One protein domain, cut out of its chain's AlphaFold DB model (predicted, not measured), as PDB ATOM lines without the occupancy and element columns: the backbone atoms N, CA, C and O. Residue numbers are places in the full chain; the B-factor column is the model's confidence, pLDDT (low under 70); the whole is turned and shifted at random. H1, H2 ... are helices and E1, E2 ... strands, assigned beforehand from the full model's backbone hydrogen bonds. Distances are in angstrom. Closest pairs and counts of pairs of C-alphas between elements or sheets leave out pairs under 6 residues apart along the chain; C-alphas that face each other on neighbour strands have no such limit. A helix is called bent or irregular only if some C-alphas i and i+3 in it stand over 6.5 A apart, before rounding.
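Overview. This is residues 15 to 163 of the 164 residues of an uncharacterized protein of Thraustotheca clavata (UniProt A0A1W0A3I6). A twisted sheet of four strands forms a wall, with helices H3, H5 and H4 over one face and no named helix on the other; H4 lies out by the edge strand E4. H2 folds back along H3 at the far side from H4, and H1 beyond it sticks out with residues 15 to 21. The printed part has 149 residues, with five named helices and four named strands in the order H1 H2 H3 E1 E2 E3 E4 H4 H5. The sheet's order is E1 E2 E3 E4, antiparallel throughout, and the class is mixed, helices and strands. The whole is compact, with a radius of gyration of the C-alphas of 15.2 A and spans of 45 by 36 by 31 A.

Along the chain. The sheet holds E1, residues 62 to 70, 22.6 A long; E2, residues 96 to 104, 26.1 A; E3, residues 107 to 116, 29.3 A; and E4, residues 119 to 124, 17.2 A. E1 bends by 52 degrees at residue 66. H3, residues 39 to 56, is 26.8 A long and only just irregular: C-alphas 52 and 55 are 6.54 A apart. H4 is residues 134 to 144, 15.1 A, and H5 is residues 152 to 161, 14.3 A, ending at C-alpha 161 (18.317, 0.307, 8.402). H1, residues 15 to 22, begins at C-alpha 15 (5.017, 36.971, 6.545); H2 is residues 25 to 32.

Arrangement. The strands form a meander, each the antiparallel neighbour of the one before. N 68 and O 99 of E1 and E2 are 2.8 A apart, N 98 and O 113 of E2 and E3 2.8 A, and N 114 and O 121 of E3 and E4 2.8 A, each within hydrogen-bond range. H4 and H5 on one face make two layers with the sheet, and H3 is on the same face. H3 is at a height over the sheet of 7.9 A, and its closest C-alphas to E1 are those of Glu 51 and Phe 65, 5.2 A. H5, at a height of 8.4 A, runs slantwise to the strands, at 49 degrees to E3 on the local plane. With residues 43 to 47 alone, H3 touches H5, the closest C-alphas being those of Trp 43 and Val 152, 5.1 A. The closest C-alphas of H4 and E4 are those of Tyr 120 and Leu 144, 6.3 A. H2 and H3 are a helical hairpin, closest at the C-alphas of Leu 28 and Phe 45, 5.7 A. H1 and H3 are apart. Every O i to N i+4 pair is within hydrogen-bond range in H1, H2, H4 and H5; in H3 11 of 14 are.

Size, cuts and confidence. The C-alphas farthest apart, those of Thr 17 and Lys 134, are 46.8 A apart. The printed part has no cut. The link from E1 to E2 is long, 25 residues; within it, residues 84 to 85 pair antiparallel with residues 122 to 123 of E4. Mean pLDDT of the printed part is 84.4; it is under 70 at residues 15 to 18, 54 to 58, 77 to 83 and 126 to 131.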
ATOM      1  N   ASN A  15       5.132  38.424   6.552       62.16
ATOM      2  CA  ASN A  15       5.017  36.971   6.545       62.16
ATOM      3  C   ASN A  15       6.345  36.271   6.216       62.16
ATOM      4  O   ASN A  15       6.751  35.389   6.962       62.16
ATOM      5  N   VAL A  16       7.073  36.713   5.187       64.56
ATOM      6  CA  VAL A  16       8.380  36.152   4.803       64.56
ATOM      7  C   VAL A  16       9.420  36.390   5.900       64.56
ATOM      8  O   VAL A  16      10.195  35.494   6.241       64.56
ATOM      9  N   THR A  17       9.428  37.579   6.511       68.75
ATOM     10  CA  THR A  17      10.326  37.878   7.637       68.75
ATOM     11  C   THR A  17       9.982  37.048   8.876       68.75
ATOM     12  O   THR A  17      10.885  36.544   9.545       68.75
ATOM     13  N   TYR A  18       8.694  36.857   9.173       65.88
ATOM     14  CA  TYR A  18       8.234  36.024  10.285       65.88
ATOM     15  C   TYR A  18       8.541  34.544  10.067       65.88
ATOM     16  O   TYR A  18       9.020  33.899  10.994       65.88
ATOM     17  N   GLU A  19       8.333  34.009   8.866       70.06
ATOM     18  CA  GLU A  19       8.690  32.629   8.520       70.06
ATOM     19  C   GLU A  19      10.201  32.403   8.626       70.06
ATOM     20  O   GLU A  19      10.656  31.406   9.195       70.06
ATOM     21  N   TRP A  20      10.999  33.369   8.160       74.38
ATOM     22  CA  TRP A  20      12.451  33.316   8.290       74.38
ATOM     23  C   TRP A  20      12.912  33.337   9.755       74.38
ATOM     24  O   TRP A  20      13.803  32.564  10.126       74.38
ATOM     25  N   LEU A  21      12.307  34.187  10.596       71.44
ATOM     26  CA  LEU A  21      12.591  34.262  12.035       71.44
ATOM     27  C   LEU A  21      12.139  32.995  12.770       71.44
ATOM     28  O   LEU A  21      12.911  32.421  13.535       71.44
ATOM     29  N   ALA A  22      10.919  32.524  12.511       71.56
ATOM     30  CA  ALA A  22      10.372  31.304  13.100       71.56
ATOM     31  C   ALA A  22      11.222  30.076  12.753       71.56
ATOM     32  O   ALA A  22      11.353  29.158  13.562       71.56
ATOM     33  N   GLY A  23      11.854  30.091  11.579       75.12
ATOM     34  CA  GLY A  23      12.772  29.053  11.147       75.12
ATOM     35  C   GLY A  23      14.145  29.072  11.826       75.12
ATOM     36  O   GLY A  23      14.896  28.132  11.593       75.12
ATOM     37  N   GLN A  24      14.529  30.085  12.611       84.75
ATOM     38  CA  GLN A  24      15.862  30.135  13.234       84.75
ATOM     39  C   GLN A  24      16.047  29.031  14.285       84.75
ATOM     40  O   GLN A  24      15.125  28.735  15.042       84.75
ATOM     41  N   ILE A  25      17.261  28.475  14.404       84.75
ATOM     42  CA  ILE A  25      17.558  27.358  15.330       84.75
ATOM     43  C   ILE A  25      17.147  27.688  16.772       84.75
ATOM     44  O   ILE A  25      16.565  26.842  17.449       84.75
ATOM     45  N   GLY A  26      17.393  28.917  17.237       83.00
ATOM     46  CA  GLY A  26      16.975  29.354  18.574       83.00
ATOM     47  C   GLY A  26      15.452  29.361  18.756       83.00
ATOM     48  O   GLY A  26      14.957  28.928  19.794       83.00
ATOM     49  N   CYS A  27      14.704  29.777  17.731       84.88
ATOM     50  CA  CYS A  27      13.242  29.757  17.743       84.88
ATOM     51  C   CYS A  27      12.701  28.323  17.725       84.88
ATOM     52  O   CYS A  27      11.847  27.995  18.547       84.88
ATOM     53  N   LEU A  28      13.239  27.454  16.866       89.31
ATOM     54  CA  LEU A  28      12.876  26.033  16.804       89.31
ATOM     55  C   LEU A  28      13.171  25.315  18.130       89.31
ATOM     56  O   LEU A  28      12.320  24.603  18.660       89.31
ATOM     57  N   SER A  29      14.341  25.573  18.718       88.25
ATOM     58  CA  SER A  29      14.735  25.013  20.018       88.25
ATOM     59  C   SER A  29      13.794  25.465  21.133       88.25
ATOM     60  O   SER A  29      13.413  24.665  21.983       88.25
ATOM     61  N   ALA A  30      13.362  26.730  21.122       87.31
ATOM     62  CA  ALA A  30      12.372  27.223  22.073       87.31
ATOM     63  C   ALA A  30      11.013  26.526  21.895       87.31
ATOM     64  O   ALA A  30      10.380  26.179  22.893       87.31
ATOM     65  N   GLN A  31      10.581  26.255  20.656       91.00
ATOM     66  CA  GLN A  31       9.345  25.504  20.415       91.00
ATOM     67  C   GLN A  31       9.404  24.101  21.025       91.00
ATOM     68  O   GLN A  31       8.445  23.710  21.685       91.00
ATOM     69  N   LEU A  32      10.539  23.399  20.926       90.19
ATOM     70  CA  LEU A  32      10.737  22.072  21.532       90.19
ATOM     71  C   LEU A  32      10.612  22.046  23.062       90.19
ATOM     72  O   LEU A  32      10.351  20.992  23.637       90.19
ATOM     73  N   THR A  33      10.757  23.186  23.744       88.62
ATOM     74  CA  THR A  33      10.574  23.258  25.206       88.62
ATOM     75  C   THR A  33       9.104  23.294  25.637       88.62
ATOM     76  O   THR A  33       8.799  23.184  26.830       88.62
ATOM     77  N   ARG A  34       8.166  23.448  24.692       88.88
ATOM     78  CA  ARG A  34       6.729  23.477  24.983       88.88
ATOM     79  C   ARG A  34       6.261  22.094  25.440       88.88
ATOM     80  O   ARG A  34       6.548  21.082  24.817       88.88
ATOM     81  N   LYS A  35       5.473  22.056  26.517       84.94
ATOM     82  CA  LYS A  35       4.997  20.801  27.132       84.94
ATOM     83  C   LYS A  35       3.856  20.111  26.378       84.94
ATOM     84  O   LYS A  35       3.574  18.954  26.650       84.94
ATOM     85  N   ASN A  36       3.203  20.821  25.459       88.06
ATOM     86  CA  ASN A  36       1.929  20.404  24.867       88.06
ATOM     87  C   ASN A  36       2.064  20.098  23.367       88.06
ATOM     88  O   ASN A  36       1.111  20.292  22.613       88.06
ATOM     89  N   LEU A  37       3.261  19.715  22.925       91.06
ATOM     90  CA  LEU A  37       3.484  19.314  21.543       91.06
ATOM     91  C   LEU A  37       2.914  17.916  21.325       91.06
ATOM     92  O   LEU A  37       3.113  17.026  22.154       91.06
ATOM     93  N   SER A  38       2.249  17.712  20.191       92.94
ATOM     94  CA  SER A  38       2.029  16.353  19.702       92.94
ATOM     95  C   SER A  38       3.379  15.717  19.331       92.94
ATOM     96  O   SER A  38       4.394  16.404  19.165       92.94
ATOM     97  N   LEU A  39       3.385  14.398  19.132       94.44
ATOM     98  CA  LEU A  39       4.560  13.698  18.615       94.44
ATOM     99  C   LEU A  39       5.047  14.285  17.275       94.44
ATOM    100  O   LEU A  39       6.235  14.568  17.136       94.44
ATOM    101  N   LEU A  40       4.139  14.512  16.317       95.25
ATOM    102  CA  LEU A  40       4.503  14.995  14.979       95.25
ATOM    103  C   LEU A  40       4.934  16.466  14.982       95.25
ATOM    104  O   LEU A  40       5.842  16.828  14.240       95.25
ATOM    105  N   GLU A  41       4.344  17.303  15.838       94.62
ATOM    106  CA  GLU A  41       4.751  18.701  16.016       94.62
ATOM    107  C   GLU A  41       6.164  18.785  16.615       94.62
ATOM    108  O   GLU A  41       6.992  19.577  16.166       94.62
ATOM    109  N   ARG A  42       6.483  17.913  17.582       94.94
ATOM    110  CA  ARG A  42       7.848  17.782  18.104       94.94
ATOM    111  C   ARG A  42       8.822  17.340  17.011       94.94
ATOM    112  O   ARG A  42       9.840  17.999  16.811       94.94
ATOM    113  N   TRP A  43       8.502  16.270  16.285       96.19
ATOM    114  CA  TRP A  43       9.344  15.775  15.190       96.19
ATOM    115  C   TRP A  43       9.535  16.797  14.074       96.19
ATOM    116  O   TRP A  43      10.619  16.864  13.509       96.19
ATOM    117  N   TYR A  44       8.535  17.631  13.782       95.62
ATOM    118  CA  TYR A  44       8.678  18.738  12.840       95.62
ATOM    119  C   TYR A  44       9.783  19.713  13.266       95.62
ATOM    120  O   TYR A  44      10.649  20.056  12.457       95.62
ATOM    121  N   PHE A  45       9.785  20.146  14.530       94.31
ATOM    122  CA  PHE A  45      10.814  21.060  15.026       94.31
ATOM    123  C   PHE A  45      12.196  20.400  15.077       94.31
ATOM    124  O   PHE A  45      13.173  21.043  14.697       94.31
ATOM    125  N   GLU A  46      12.282  19.129  15.480       94.31
ATOM    126  CA  GLU A  46      13.529  18.352  15.417       94.31
ATOM    127  C   GLU A  46      14.045  18.272  13.969       94.31
ATOM    128  O   GLU A  46      15.185  18.638  13.694       94.31
ATOM    129  N   ALA A  47      13.183  17.909  13.015       93.81
ATOM    130  CA  ALA A  47      13.524  17.791  11.600       93.81
ATOM    131  C   ALA A  47      13.999  19.122  11.002       93.81
ATOM    132  O   ALA A  47      14.959  19.145  10.240       93.81
ATOM    133  N   LYS A  48      13.373  20.245  11.373       92.06
ATOM    134  CA  LYS A  48      13.798  21.584  10.935       92.06
ATOM    135  C   LYS A  48      15.148  22.014  11.504       92.06
ATOM    136  O   LYS A  48      15.849  22.794  10.860       92.06
ATOM    137  N   ILE A  49      15.511  21.544  12.696       90.88
ATOM    138  CA  ILE A  49      16.849  21.765  13.252       90.88
ATOM    139  C   ILE A  49      17.874  20.955  12.452       90.88
ATOM    140  O   ILE A  49      18.892  21.513  12.040       90.88
ATOM    141  N   GLU A  50      17.577  19.688  12.160       89.88
ATOM    142  CA  GLU A  50      18.457  18.823  11.365       89.88
ATOM    143  C   GLU A  50      18.646  19.330   9.930       89.88
ATOM    144  O   GLU A  50      19.785  19.454   9.483       89.88
ATOM    145  N   GLU A  51      17.570  19.770   9.262       87.25
ATOM    146  CA  GLU A  51      17.609  20.387   7.923       87.25
ATOM    147  C   GLU A  51      18.637  21.530   7.836       87.25
ATOM    148  O   GLU A  51      19.263  21.751   6.801       87.25
ATOM    149  N   ARG A  52      18.828  22.276   8.933       82.88
ATOM    150  CA  ARG A  52      19.785  23.390   9.001       82.88
ATOM    151  C   ARG A  52      21.195  22.962   9.386       82.88
ATOM    152  O   ARG A  52      22.153  23.623   8.981       82.88
ATOM    153  N   ASN A  53      21.336  21.893  10.162       81.06
ATOM    154  CA  ASN A  53      22.637  21.324  10.518       81.06
ATOM    155  C   ASN A  53      23.298  20.598   9.332       81.06
ATOM    156  O   ASN A  53      24.521  20.437   9.313       81.06
ATOM    157  N   ASP A  54      22.503  20.239   8.324       68.00
ATOM    158  CA  ASP A  54      22.872  19.532   7.093       68.00
ATOM    159  C   ASP A  54      23.934  20.240   6.222       68.00
ATOM    160  O   ASP A  54      24.542  19.629   5.350       68.00
ATOM    161  N   ALA A  55      24.279  21.501   6.514       57.84
ATOM    162  CA  ALA A  55      25.409  22.202   5.888       57.84
ATOM    163  C   ALA A  55      26.787  21.528   6.121       57.84
ATOM    164  O   ALA A  55      27.802  22.021   5.625       57.84
ATOM    165  N   LYS A  56      26.844  20.440   6.904       57.16
ATOM    166  CA  LYS A  56      28.061  19.704   7.277       57.16
ATOM    167  C   LYS A  56      28.053  18.213   6.900       57.16
ATOM    168  O   LYS A  56      29.019  17.532   7.244       57.16
ATOM    169  N   GLN A  57      26.999  17.689   6.270       63.06
ATOM    170  CA  GLN A  57      26.907  16.259   5.937       63.06
ATOM    171  C   GLN A  57      27.525  15.941   4.562       63.06
ATOM    172  O   GLN A  57      27.673  16.817   3.710       63.06
ATOM    173  N   ASP A  58      27.948  14.686   4.380       69.12
ATOM    174  CA  ASP A  58      28.443  14.156   3.103       69.12
ATOM    175  C   ASP A  58      27.349  14.251   2.024       69.12
ATOM    176  O   ASP A  58      26.166  14.074   2.309       69.12
ATOM    177  N   ASN A  59      27.729  14.483   0.765       75.25
ATOM    178  CA  ASN A  59      26.792  14.693  -0.347       75.25
ATOM    179  C   ASN A  59      25.845  13.500  -0.588       75.25
ATOM    180  O   ASN A  59      24.849  13.647  -1.296       75.25
ATOM    181  N   TRP A  60      26.156  12.332  -0.022       83.06
ATOM    182  CA  TRP A  60      25.437  11.075  -0.228       83.06
ATOM    183  C   TRP A  60      24.438  10.723   0.879       83.06
ATOM    184  O   TRP A  60      23.597   9.851   0.665       83.06
ATOM    185  N   THR A  61      24.501  11.368   2.048       87.62
ATOM    186  CA  THR A  61      23.574  11.110   3.160       87.62
ATOM    187  C   THR A  61      23.121  12.429   3.755       87.62
ATOM    188  O   THR A  61      23.946  13.215   4.202       87.62
ATOM    189  N   ARG A  62      21.807  12.657   3.757       89.94
ATOM    190  CA  ARG A  62      21.187  13.894   4.243       89.94
ATOM    191  C   ARG A  62      19.959  13.563   5.065       89.94
ATOM    192  O   ARG A  62      19.126  12.765   4.632       89.94
ATOM    193  N   GLN A  63      19.819  14.175   6.229       90.94
ATOM    194  CA  GLN A  63      18.710  13.898   7.140       90.94
ATOM    195  C   GLN A  63      17.660  15.008   7.069       90.94
ATOM    196  O   GLN A  63      17.996  16.185   7.111       90.94
ATOM    197  N   CYS A  64      16.383  14.623   7.001       90.38
ATOM    198  CA  CYS A  64      15.237  15.518   7.193       90.38
ATOM    199  C   CYS A  64      15.259  16.820   6.361       90.38
ATOM    200  O   CYS A  64      15.311  17.907   6.922       90.38
ATOM    201  N   PHE A  65      15.161  16.738   5.032       91.00
ATOM    202  CA  PHE A  65      15.049  17.910   4.146       91.00
ATOM    203  C   PHE A  65      13.673  18.007   3.466       91.00
ATOM    204  O   PHE A  65      12.945  17.020   3.385       91.00
ATOM    205  N   ASP A  66      13.306  19.197   2.967       91.12
ATOM    206  CA  ASP A  66      11.966  19.494   2.414       91.12
ATOM    207  C   ASP A  66      10.862  19.182   3.441       91.12
ATOM    208  O   ASP A  66       9.838  18.567   3.140       91.12
ATOM    209  N   VAL A  67      11.113  19.575   4.696       92.56
ATOM    210  CA  VAL A  67      10.231  19.286   5.832       92.56
ATOM    211  C   VAL A  67       8.984  20.169   5.773       92.56
ATOM    212  O   VAL A  67       9.085  21.404   5.767       92.56
ATOM    213  N   ARG A  68       7.806  19.540   5.807       91.75
ATOM    214  CA  ARG A  68       6.479  20.168   5.809       91.75
ATOM    215  C   ARG A  68       5.617  19.582   6.911       91.75
ATOM    216  O   ARG A  68       5.656  18.385   7.167       91.75
ATOM    217  N   TYR A  69       4.811  20.425   7.532       93.44
ATOM    218  CA  TYR A  69       3.933  20.029   8.620       93.44
ATOM    219  C   TYR A  69       2.609  20.772   8.515       93.44
ATOM    220  O   TYR A  69       2.593  21.965   8.209       93.44
ATOM    221  N   THR A  70       1.508  20.073   8.773       92.25
ATOM    222  CA  THR A  70       0.186  20.681   8.919       92.25
ATOM    223  C   THR A  70      -0.585  20.023  10.055       92.25
ATOM    224  O   THR A  70      -0.522  18.811  10.263       92.25
ATOM    225  N   LYS A  71      -1.338  20.849  10.781       91.62
ATOM    226  CA  LYS A  71      -2.257  20.458  11.859       91.62
ATOM    227  C   LYS A  71      -3.718  20.724  11.482       91.62
ATOM    228  O   LYS A  71      -4.608  20.720  12.330       91.62
ATOM    229  N   GLU A  72      -3.961  21.040  10.213       88.25
ATOM    230  CA  GLU A  72      -5.299  21.256   9.684       88.25
ATOM    231  C   GLU A  72      -5.883  19.928   9.225       88.25
ATOM    232  O   GLU A  72      -5.201  19.131   8.582       88.25
ATOM    233  N   ARG A  73      -7.162  19.687   9.518       87.19
ATOM    234  CA  ARG A  73      -7.826  18.456   9.090       87.19
ATOM    235  C   ARG A  73      -7.902  18.373   7.571       87.19
ATOM    236  O   ARG A  73      -8.569  19.192   6.942       87.19
ATOM    237  N   HIS A  74      -7.315  17.333   6.994       85.38
ATOM    238  CA  HIS A  74      -7.287  17.124   5.548       85.38
ATOM    239  C   HIS A  74      -7.420  15.641   5.196       85.38
ATOM    240  O   HIS A  74      -7.346  14.761   6.049       85.38
ATOM    241  N   ARG A  75      -7.661  15.354   3.917       83.88
ATOM    242  CA  ARG A  75      -7.516  14.000   3.367       83.88
ATOM    243  C   ARG A  75      -6.178  13.917   2.651       83.88
ATOM    244  O   ARG A  75      -5.766  14.898   2.032       83.88
ATOM    245  N   LEU A  76      -5.551  12.745   2.669       75.31
ATOM    246  CA  LEU A  76      -4.400  12.454   1.817       75.31
ATOM    247  C   LEU A  76      -4.886  12.365   0.357       75.31
ATOM    248  O   LEU A  76      -5.233  11.301  -0.145       75.31
ATOM    249  N   GLN A  77      -5.029  13.507  -0.320       63.84
ATOM    250  CA  GLN A  77      -5.487  13.538  -1.708       63.84
ATOM    251  C   GLN A  77      -4.340  13.157  -2.660       63.84
ATOM    252  O   GLN A  77      -3.452  13.960  -2.918       63.84
ATOM    253  N   GLY A  78      -4.418  11.960  -3.251       54.62
ATOM    254  CA  GLY A  78      -3.755  11.625  -4.517       54.62
ATOM    255  C   GLY A  78      -2.306  11.104  -4.462       54.62
ATOM    256  O   GLY A  78      -1.428  11.662  -3.816       54.62
ATOM    257  N   LYS A  79      -2.075  10.052  -5.268       47.59
ATOM    258  CA  LYS A  79      -0.818   9.520  -5.853       47.59
ATOM    259  C   LYS A  79       0.375   9.143  -4.977       47.59
ATOM    260  O   LYS A  79       1.206   8.380  -5.466       47.59
ATOM    261  N   LEU A  80       0.479   9.584  -3.733       53.44
ATOM    262  CA  LEU A  80       1.424   8.973  -2.805       53.44
ATOM    263  C   LEU A  80       0.809   7.645  -2.362       53.44
ATOM    264  O   LEU A  80       0.080   7.594  -1.378       53.44
ATOM    265  N   MET A  81       1.059   6.576  -3.130       53.50
ATOM    266  CA  MET A  81       0.781   5.188  -2.730       53.50
ATOM    267  C   MET A  81       1.737   4.772  -1.605       53.50
ATOM    268  O   MET A  81       2.454   3.783  -1.701       53.50
ATOM    269  N   LEU A  82       1.796   5.585  -0.555       62.84
ATOM    270  CA  LEU A  82       2.519   5.291   0.659       62.84
ATOM    271  C   LEU A  82       1.572   4.461   1.506       62.84
ATOM    272  O   LEU A  82       0.654   4.988   2.134       62.84
ATOM    273  N   PHE A  83       1.762   3.146   1.462       68.12
ATOM    274  CA  PHE A  83       1.157   2.277   2.455       68.12
ATOM    275  C   PHE A  83       1.585   2.778   3.837       68.12
ATOM    276  O   PHE A  83       2.772   3.025   4.060       68.12
ATOM    277  N   SER A  84       0.613   2.997   4.718       76.75
ATOM    278  CA  SER A  84       0.854   3.516   6.059       76.75
ATOM    279  C   SER A  84       0.794   2.378   7.073       76.75
ATOM    280  O   SER A  84      -0.046   1.487   6.967       76.75
ATOM    281  N   ILE A  85       1.736   2.385   8.014       83.69
ATOM    282  CA  ILE A  85       1.857   1.400   9.090       83.69
ATOM    283  C   ILE A  85       1.942   2.103  10.448       83.69
ATOM    284  O   ILE A  85       2.533   3.178  10.536       83.69
ATOM    285  N   PRO A  86       1.396   1.516  11.521       82.69
ATOM    286  CA  PRO A  86       0.632   0.266  11.539       82.69
ATOM    287  C   PRO A  86      -0.806   0.426  11.015       82.69
ATOM    288  O   PRO A  86      -1.438  -0.564  10.661       82.69
ATOM    289  N   PHE A  87      -1.314   1.659  10.931       84.00
ATOM    290  CA  PHE A  87      -2.680   1.947  10.496       84.00
ATOM    291  C   PHE A  87      -2.728   2.488   9.067       84.00
ATOM    292  O   PHE A  87      -1.906   3.320   8.686       84.00
ATOM    293  N   ASP A  88      -3.741   2.068   8.305       84.75
ATOM    294  CA  ASP A  88      -4.018   2.611   6.977       84.75
ATOM    295  C   ASP A  88      -4.846   3.903   7.078       84.75
ATOM    296  O   ASP A  88      -6.039   3.883   7.387       84.75
ATOM    297  N   HIS A  89      -4.208   5.038   6.788       85.38
ATOM    298  CA  HIS A  89      -4.842   6.359   6.768       85.38
ATOM    299  C   HIS A  89      -5.219   6.849   5.357       85.38
ATOM    300  O   HIS A  89      -5.597   8.008   5.176       85.38
ATOM    301  N   SER A  90      -5.142   5.995   4.331       78.00
ATOM    302  CA  SER A  90      -5.377   6.389   2.930       78.00
ATOM    303  C   SER A  90      -6.781   6.951   2.667       78.00
ATOM    304  O   SER A  90      -6.949   7.846   1.839       78.00
ATOM    305  N   ASN A  91      -7.787   6.457   3.393       78.38
ATOM    306  CA  ASN A  91      -9.193   6.829   3.220       78.38
ATOM    307  C   ASN A  91      -9.779   7.593   4.420       78.38
ATOM    308  O   ASN A  91     -10.992   7.818   4.473       78.38
ATOM    309  N   THR A  92      -8.948   7.997   5.381       82.25
ATOM    310  CA  THR A  92      -9.392   8.682   6.601       82.25
ATOM    311  C   THR A  92      -9.137  10.187   6.539       82.25
ATOM    312  O   THR A  92      -8.437  10.712   5.666       82.25
ATOM    313  N   GLN A  93      -9.787  10.921   7.442       87.88
ATOM    314  CA  GLN A  93      -9.496  12.332   7.655       87.88
ATOM    315  C   GLN A  93      -8.351  12.432   8.660       87.88
ATOM    316  O   GLN A  93      -8.497  12.042   9.814       87.88
ATOM    317  N   VAL A  94      -7.219  12.949   8.203       90.75
ATOM    318  CA  VAL A  94      -6.004  13.110   8.993       90.75
ATOM    319  C   VAL A  94      -6.098  14.421   9.769       90.75
ATOM    320  O   VAL A  94      -6.413  15.464   9.194       90.75
ATOM    321  N   ASP A  95      -5.841  14.369  11.075       93.81
ATOM    322  CA  ASP A  95      -5.801  15.552  11.943       93.81
ATOM    323  C   ASP A  95      -4.470  16.301  11.829       93.81
ATOM    324  O   ASP A  95      -4.403  17.500  12.083       93.81
ATOM    325  N   GLU A  96      -3.397  15.582  11.509       94.25
ATOM    326  CA  GLU A  96      -2.041  16.113  11.500       94.25
ATOM    327  C   GLU A  96      -1.144  15.292  10.578       94.25
ATOM    328  O   GLU A  96      -1.201  14.060  10.590       94.25
ATOM    329  N   SER A  97      -0.293  15.958   9.801       93.25
ATOM    330  CA  SER A  97       0.699  15.287   8.968       93.25
ATOM    331  C   SER A  97       2.050  15.994   8.993       93.25
ATOM    332  O   SER A  97       2.149  17.220   9.011       93.25
ATOM    333  N   LEU A  98       3.101  15.181   9.003       94.62
ATOM    334  CA  LEU A  98       4.495  15.571   8.855       94.62
ATOM    335  C   LEU A  98       5.039  14.855   7.622       94.62
ATOM    336  O   LEU A  98       4.957  13.635   7.522       94.62
ATOM    337  N   MET A  99       5.607  15.608   6.692       93.44
ATOM    338  CA  MET A  99       6.281  15.079   5.515       93.44
ATOM    339  C   MET A  99       7.713  15.576   5.497       93.44
ATOM    340  O   MET A  99       7.965  16.756   5.728       93.44
ATOM    341  N   PHE A 100       8.649  14.693   5.190       93.69
ATOM    342  CA  PHE A 100      10.031  15.073   4.938       93.69
ATOM    343  C   PHE A 100      10.683  14.067   3.999       93.69
ATOM    344  O   PHE A 100      10.158  12.983   3.736       93.69
ATOM    345  N   LYS A 101      11.846  14.439   3.482       92.94
ATOM    346  CA  LYS A 101      12.718  13.562   2.713       92.94
ATOM    347  C   LYS A 101      13.977  13.281   3.512       92.94
ATOM    348  O   LYS A 101      14.450  14.118   4.278       92.94
ATOM    349  N   THR A 102      14.540  12.102   3.321       92.38
ATOM    350  CA  THR A 102      15.872  11.762   3.820       92.38
ATOM    351  C   THR A 102      16.636  11.071   2.701       92.38
ATOM    352  O   THR A 102      16.040  10.392   1.875       92.38
ATOM    353  N   MET A 103      17.944  11.275   2.626       91.06
ATOM    354  CA  MET A 103      18.816  10.639   1.646       91.06
ATOM    355  C   MET A 103      19.787   9.723   2.377       91.06
ATOM    356  O   MET A 103      20.358  10.125   3.391       91.06
ATOM    357  N   TYR A 104      19.974   8.514   1.868       90.25
ATOM    358  CA  TYR A 104      20.928   7.555   2.404       90.25
ATOM    359  C   TYR A 104      21.631   6.847   1.252       90.25
ATOM    360  O   TYR A 104      20.965   6.294   0.379       90.25
ATOM    361  N   GLU A 105      22.962   6.930   1.216       89.88
ATOM    362  CA  GLU A 105      23.794   6.365   0.141       89.88
ATOM    363  C   GLU A 105      23.313   6.766  -1.275       89.88
ATOM    364  O   GLU A 105      23.319   5.980  -2.218       89.88
ATOM    365  N   GLY A 106      22.864   8.018  -1.432       88.69
ATOM    366  CA  GLY A 106      22.356   8.567  -2.696       88.69
ATOM    367  C   GLY A 106      20.896   8.234  -3.026       88.69
ATOM    368  O   GLY A 106      20.368   8.752  -4.011       88.69
ATOM    369  N   ILE A 107      20.213   7.429  -2.208       88.69
ATOM    370  CA  ILE A 107      18.792   7.094  -2.374       88.69
ATOM    371  C   ILE A 107      17.948   8.098  -1.592       88.69
ATOM    372  O   ILE A 107      18.105   8.232  -0.381       88.69
ATOM    373  N   VAL A 108      17.046   8.806  -2.278       90.81
ATOM    374  CA  VAL A 108      16.093   9.737  -1.652       90.81
ATOM    375  C   VAL A 108      14.844   8.983  -1.248       90.81
ATOM    376  O   VAL A 108      14.190   8.428  -2.111       90.81
ATOM    377  N   ILE A 109      14.490   9.054   0.027       90.19
ATOM    378  CA  ILE A 109      13.349   8.394   0.648       90.19
ATOM    379  C   ILE A 109      12.338   9.454   1.077       90.19
ATOM    380  O   ILE A 109      12.697  10.423   1.756       90.19
ATOM    381  N   HIS A 110      11.074   9.266   0.715       91.19
ATOM    382  CA  HIS A 110       9.974  10.120   1.150       91.19
ATOM    383  C   HIS A 110       9.310   9.504   2.373       91.19
ATOM    384  O   HIS A 110       8.858   8.363   2.327       91.19
ATOM    385  N   VAL A 111       9.211  10.275   3.454       91.75
ATOM    386  CA  VAL A 111       8.568   9.846   4.695       91.75
ATOM    387  C   VAL A 111       7.345  10.717   4.941       91.75
ATOM    388  O   VAL A 111       7.436  11.947   4.968       91.75
ATOM    389  N   ILE A 112       6.196  10.076   5.138       92.00
ATOM    390  CA  ILE A 112       4.981  10.716   5.640       92.00
ATOM    391  C   ILE A 112       4.630  10.115   6.993       92.00
ATOM    392  O   ILE A 112       4.552   8.904   7.140       92.00
ATOM    393  N   CYS A 113       4.405  10.960   7.987       93.31
ATOM    394  CA  CYS A 113       3.846  10.578   9.272       93.31
ATOM    395  C   CYS A 113       2.491  11.263   9.415       93.31
ATOM    396  O   CYS A 113       2.343  12.435   9.072       93.31
ATOM    397  N   THR A 114       1.496  10.545   9.913       93.44
ATOM    398  CA  THR A 114       0.123  11.043  10.031       93.44
ATOM    399  C   THR A 114      -0.470  10.673  11.372       93.44
ATOM    400  O   THR A 114      -0.079   9.670  11.965       93.44
ATOM    401  N   ARG A 115      -1.426  11.478  11.833       93.56
ATOM    402  CA  ARG A 115      -2.245  11.190  13.007       93.56
ATOM    403  C   ARG A 115      -3.727  11.322  12.673       93.56
ATOM    404  O   ARG A 115      -4.140  12.321  12.079       93.56
ATOM    405  N   CYS A 116      -4.521  10.345  13.088       91.44
ATOM    406  CA  CYS A 116      -5.976  10.329  12.999       91.44
ATOM    407  C   CYS A 116      -6.537   9.969  14.381       91.44
ATOM    408  O   CYS A 116      -6.432   8.829  14.816       91.44
ATOM    409  N   GLY A 117      -7.103  10.935  15.107       89.69
ATOM    410  CA  GLY A 117      -7.425  10.746  16.521       89.69
ATOM    411  C   GLY A 117      -6.159  10.472  17.335       89.69
ATOM    412  O   GLY A 117      -5.223  11.279  17.307       89.69
ATOM    413  N   ASP A 118      -6.129   9.334  18.023       89.88
ATOM    414  CA  ASP A 118      -4.970   8.868  18.796       89.88
ATOM    415  C   ASP A 118      -4.062   7.916  17.993       89.88
ATOM    416  O   ASP A 118      -2.982   7.550  18.458       89.88
ATOM    417  N   ASP A 119      -4.468   7.556  16.771       91.31
ATOM    418  CA  ASP A 119      -3.738   6.629  15.913       91.31
ATOM    419  C   ASP A 119      -2.693   7.372  15.084       91.31
ATOM    420  O   ASP A 119      -2.981   8.373  14.420       91.31
ATOM    421  N   TYR A 120      -1.467   6.858  15.090       93.44
ATOM    422  CA  TYR A 120      -0.354   7.383  14.307       93.44
ATOM    423  C   TYR A 120       0.067   6.373  13.249       93.44
ATOM    424  O   TYR A 120       0.084   5.176  13.517       93.44
ATOM    425  N   ALA A 121       0.485   6.846  12.079       91.69
ATOM    426  CA  ALA A 121       1.015   5.972  11.044       91.69
ATOM    427  C   ALA A 121       2.150   6.614  10.245       91.69
ATOM    428  O   ALA A 121       2.209   7.838  10.105       91.69
ATOM    429  N   ILE A 122       3.022   5.776   9.689       91.25
ATOM    430  CA  ILE A 122       4.175   6.139   8.865       91.25
ATOM    431  C   ILE A 122       4.033   5.480   7.498       91.25
ATOM    432  O   ILE A 122       3.779   4.284   7.419       91.25
ATOM    433  N   GLY A 123       4.226   6.244   6.430       88.44
ATOM    434  CA  GLY A 123       4.359   5.741   5.069       88.44
ATOM    435  C   GLY A 123       5.713   6.110   4.468       88.44
ATOM    436  O   GLY A 123       6.213   7.216   4.684       88.44
ATOM    437  N   VAL A 124       6.301   5.176   3.714       87.75
ATOM    438  CA  VAL A 124       7.619   5.319   3.072       87.75
ATOM    439  C   VAL A 124       7.578   4.749   1.648       87.75
ATOM    440  O   VAL A 124       7.000   3.687   1.435       87.75
ATOM    441  N   ASP A 125       8.143   5.450   0.660       79.88
ATOM    442  CA  ASP A 125       8.000   5.142  -0.781       79.88
ATOM    443  C   ASP A 125       8.736   3.884  -1.258       79.88
ATOM    444  O   ASP A 125       8.336   3.292  -2.260       79.88
ATOM    445  N   TYR A 126       9.752   3.432  -0.524       69.19
ATOM    446  CA  TYR A 126      10.485   2.190  -0.812       69.19
ATOM    447  C   TYR A 126       9.986   0.978  -0.020       69.19
ATOM    448  O   TYR A 126      10.556  -0.108  -0.135       69.19
ATOM    449  N   TYR A 127       8.934   1.128   0.790       67.31
ATOM    450  CA  TYR A 127       8.449   0.027   1.613       67.31
ATOM    451  C   TYR A 127       7.464  -0.849   0.832       67.31
ATOM    452  O   TYR A 127       6.357  -0.429   0.497       67.31
ATOM    453  N   ASN A 128       7.862  -2.087   0.535       62.31
ATOM    454  CA  ASN A 128       6.975  -3.065  -0.088       62.31
ATOM    455  C   ASN A 128       6.073  -3.703   0.981       62.31
ATOM    456  O   ASN A 128       6.552  -4.121   2.027       62.31
ATOM    457  N   GLN A 129       4.774  -3.857   0.718       64.56
ATOM    458  CA  GLN A 129       3.868  -4.567   1.635       64.56
ATOM    459  C   GLN A 129       4.335  -5.998   1.949       64.56
ATOM    460  O   GLN A 129       4.032  -6.520   3.017       64.56
ATOM    461  N   SER A 130       5.102  -6.631   1.056       65.56
ATOM    462  CA  SER A 130       5.643  -7.976   1.278       65.56
ATOM    463  C   SER A 130       6.708  -8.062   2.378       65.56
ATOM    464  O   SER A 130       6.964  -9.160   2.871       65.56
ATOM    465  N   THR A 131       7.324  -6.945   2.783       67.50
ATOM    466  CA  THR A 131       8.292  -6.900   3.894       67.50
ATOM    467  C   THR A 131       7.628  -6.603   5.239       67.50
ATOM    468  O   THR A 131       8.298  -6.593   6.275       67.50
ATOM    469  N   TRP A 132       6.302  -6.417   5.253       72.88
ATOM    470  CA  TRP A 132       5.544  -6.205   6.475       72.88
ATOM    471  C   TRP A 132       5.500  -7.488   7.310       72.88
ATOM    472  O   TRP A 132       4.890  -8.495   6.951       72.88
ATOM    473  N   SER A 133       6.162  -7.434   8.460       82.44
ATOM    474  CA  SER A 133       6.077  -8.457   9.494       82.44
ATOM    475  C   SER A 133       5.564  -7.839  10.786       82.44
ATOM    476  O   SER A 133       5.730  -6.645  11.032       82.44
ATOM    477  N   LYS A 134       5.019  -8.672  11.673       84.19
ATOM    478  CA  LYS A 134       4.609  -8.235  13.013       84.19
ATOM    479  C   LYS A 134       5.763  -7.614  13.818       84.19
ATOM    480  O   LYS A 134       5.530  -6.772  14.674       84.19
ATOM    481  N   SER A 135       7.010  -8.000  13.525       87.06
ATOM    482  CA  SER A 135       8.200  -7.374  14.117       87.06
ATOM    483  C   SER A 135       8.351  -5.918  13.680       87.06
ATOM    484  O   SER A 135       8.533  -5.047  14.521       87.06
ATOM    485  N   VAL A 136       8.225  -5.654  12.377       86.25
ATOM    486  CA  VAL A 136       8.283  -4.299  11.802       86.25
ATOM    487  C   VAL A 136       7.176  -3.430  12.387       86.25
ATOM    488  O   VAL A 136       7.423  -2.298  12.786       86.25
ATOM    489  N   GLU A 137       5.961  -3.969  12.459       87.31
ATOM    490  CA  GLU A 137       4.815  -3.259  13.021       87.31
ATOM    491  C   GLU A 137       5.069  -2.844  14.474       87.31
ATOM    492  O   GLU A 137       4.862  -1.686  14.825       87.31
ATOM    493  N   ASN A 138       5.600  -3.754  15.298       89.38
ATOM    494  CA  ASN A 138       5.954  -3.461  16.687       89.38
ATOM    495  C   ASN A 138       7.029  -2.371  16.800       89.38
ATOM    496  O   ASN A 138       6.903  -1.483  17.635       89.38
ATOM    497  N   GLU A 139       8.071  -2.410  15.965       90.94
ATOM    498  CA  GLU A 139       9.109  -1.369  15.954       90.94
ATOM    499  C   GLU A 139       8.524   0.010  15.630       90.94
ATOM    500  O   GLU A 139       8.836   0.989  16.308       90.94
ATOM    501  N   VAL A 140       7.633   0.086  14.636       89.81
ATOM    502  CA  VAL A 140       6.947   1.337  14.291       89.81
ATOM    503  C   VAL A 140       6.016   1.780  15.412       89.81
ATOM    504  O   VAL A 140       6.005   2.960  15.753       89.81
ATOM    505  N   PHE A 141       5.288   0.859  16.043       90.56
ATOM    506  CA  PHE A 141       4.481   1.179  17.219       90.56
ATOM    507  C   PHE A 141       5.317   1.815  18.330       90.56
ATOM    508  O   PHE A 141       4.896   2.822  18.893       90.56
ATOM    509  N   GLU A 142       6.503   1.283  18.637       91.56
ATOM    510  CA  GLU A 142       7.380   1.878  19.654       91.56
ATOM    511  C   GLU A 142       7.860   3.283  19.265       91.56
ATOM    512  O   GLU A 142       7.883   4.172  20.118       91.56
ATOM    513  N   LEU A 143       8.184   3.516  17.987       92.62
ATOM    514  CA  LEU A 143       8.551   4.847  17.483       92.62
ATOM    515  C   LEU A 143       7.398   5.851  17.597       92.62
ATOM    516  O   LEU A 143       7.625   7.035  17.844       92.62
ATOM    517  N   LEU A 144       6.166   5.381  17.413       92.62
ATOM    518  CA  LEU A 144       4.964   6.207  17.386       92.62
ATOM    519  C   LEU A 144       4.326   6.437  18.759       92.62
ATOM    520  O   LEU A 144       3.384   7.223  18.862       92.62
ATOM    521  N   LYS A 145       4.822   5.802  19.828       88.94
ATOM    522  CA  LYS A 145       4.329   6.046  21.190       88.94
ATOM    523  C   LYS A 145       4.739   7.445  21.669       88.94
ATOM    524  O   LYS A 145       5.935   7.686  21.863       88.94
ATOM    525  N   PRO A 146       3.785   8.346  21.976       82.56
ATOM    526  CA  PRO A 146       4.106   9.696  22.447       82.56
ATOM    527  C   PRO A 146       4.984   9.709  23.711       82.56
ATOM    528  O   PRO A 146       5.879  10.547  23.837       82.56
ATOM    529  N   ASP A 147       4.788   8.737  24.607       83.75
ATOM    530  CA  ASP A 147       5.495   8.642  25.891       83.75
ATOM    531  C   ASP A 147       6.942   8.144  25.775       83.75
ATOM    532  O   ASP A 147       7.767   8.427  26.647       83.75
ATOM    533  N   MET A 148       7.275   7.431  24.694       77.62
ATOM    534  CA  MET A 148       8.607   6.848  24.491       77.62
ATOM    535  C   MET A 148       9.653   7.889  24.081       77.62
ATOM    536  O   MET A 148      10.848   7.604  24.109       77.62
ATOM    537  N   LYS A 149       9.221   9.110  23.726       78.75
ATOM    538  CA  LYS A 149      10.082  10.241  23.335       78.75
ATOM    539  C   LYS A 149      11.054   9.944  22.183       78.75
ATOM    540  O   LYS A 149      12.011  10.698  22.014       78.75
ATOM    541  N   ALA A 150      10.794   8.923  21.359       91.94
ATOM    542  CA  ALA A 150      11.596   8.612  20.172       91.94
ATOM    543  C   ALA A 150      11.792   9.872  19.319       91.94
ATOM    544  O   ALA A 150      10.838  10.618  19.121       91.94
ATOM    545  N   SER A 151      13.005  10.175  18.877       94.19
ATOM    546  CA  SER A 151      13.282  11.362  18.060       94.19
ATOM    547  C   SER A 151      12.973  11.112  16.583       94.19
ATOM    548  O   SER A 151      12.910   9.964  16.136       94.19
ATOM    549  N   VAL A 152      12.852  12.178  15.790       94.44
ATOM    550  CA  VAL A 152      12.751  12.045  14.327       94.44
ATOM    551  C   VAL A 152      13.988  11.353  13.737       94.44
ATOM    552  O   VAL A 152      13.891  10.643  12.742       94.44
ATOM    553  N   LEU A 153      15.150  11.481  14.385       94.62
ATOM    554  CA  LEU A 153      16.366  10.778  13.983       94.62
ATOM    555  C   LEU A 153      16.301   9.275  14.262       94.62
ATOM    556  O   LEU A 153      16.919   8.505  13.530       94.62
ATOM    557  N   ASP A 154      15.558   8.837  15.278       95.31
ATOM    558  CA  ASP A 154      15.336   7.406  15.516       95.31
ATOM    559  C   ASP A 154      14.455   6.809  14.415       95.31
ATOM    560  O   ASP A 154      14.758   5.727  13.912       95.31
ATOM    561  N   LEU A 155      13.454   7.564  13.947       94.19
ATOM    562  CA  LEU A 155      12.702   7.217  12.743       94.19
ATOM    563  C   LEU A 155      13.610   7.167  11.504       94.19
ATOM    564  O   LEU A 155      13.567   6.193  10.758       94.19
ATOM    565  N   VAL A 156      14.461   8.172  11.284       93.12
ATOM    566  CA  VAL A 156      15.388   8.179  10.137       93.12
ATOM    567  C   VAL A 156      16.315   6.964  10.165       93.12
ATOM    568  O   VAL A 156      16.440   6.282   9.151       93.12
ATOM    569  N   LYS A 157      16.915   6.636  11.316       92.56
ATOM    570  CA  LYS A 157      17.756   5.435  11.467       92.56
ATOM    571  C   LYS A 157      16.979   4.160  11.169       92.56
ATOM    572  O   LYS A 157      17.506   3.273  10.503       92.56
ATOM    573  N   TRP A 158      15.737   4.070  11.645       92.19
ATOM    574  CA  TRP A 158      14.869   2.933  11.364       92.19
ATOM    575  C   TRP A 158      14.603   2.792   9.860       92.19
ATOM    576  O   TRP A 158      14.776   1.703   9.319       92.19
ATOM    577  N   VAL A 159      14.283   3.887   9.162       89.88
ATOM    578  CA  VAL A 159      14.087   3.884   7.703       89.88
ATOM    579  C   VAL A 159      15.367   3.453   6.976       89.88
ATOM    580  O   VAL A 159      15.321   2.585   6.108       89.88
ATOM    581  N   GLN A 160      16.516   4.019   7.348       87.81
ATOM    582  CA  GLN A 160      17.814   3.725   6.728       87.81
ATOM    583  C   GLN A 160      18.237   2.268   6.920       87.81
ATOM    584  O   GLN A 160      18.712   1.634   5.983       87.81
ATOM    585  N   HIS A 161      18.014   1.707   8.111       88.19
ATOM    586  CA  HIS A 161      18.317   0.307   8.402       88.19
ATOM    587  C   HIS A 161      17.552  -0.669   7.495       88.19
ATOM    588  O   HIS A 161      18.017  -1.778   7.267       88.19
ATOM    589  N   ARG A 162      16.394  -0.261   6.964       81.62
ATOM    590  CA  ARG A 162      15.537  -1.091   6.106       81.62
ATOM    591  C   ARG A 162      15.855  -0.993   4.614       81.62
ATOM    592  O   ARG A 162      15.219  -1.698   3.836       81.62
ATOM    593  N   LEU A 163      16.795  -0.135   4.216       74.44
ATOM    594  CA  LEU A 163      17.315  -0.111   2.846       74.44
ATOM    595  C   LEU A 163      18.409  -1.164   2.590       74.44
ATOM    596  O   LEU A 163      18.761  -1.373   1.430       74.44
TER     597      LEU A 163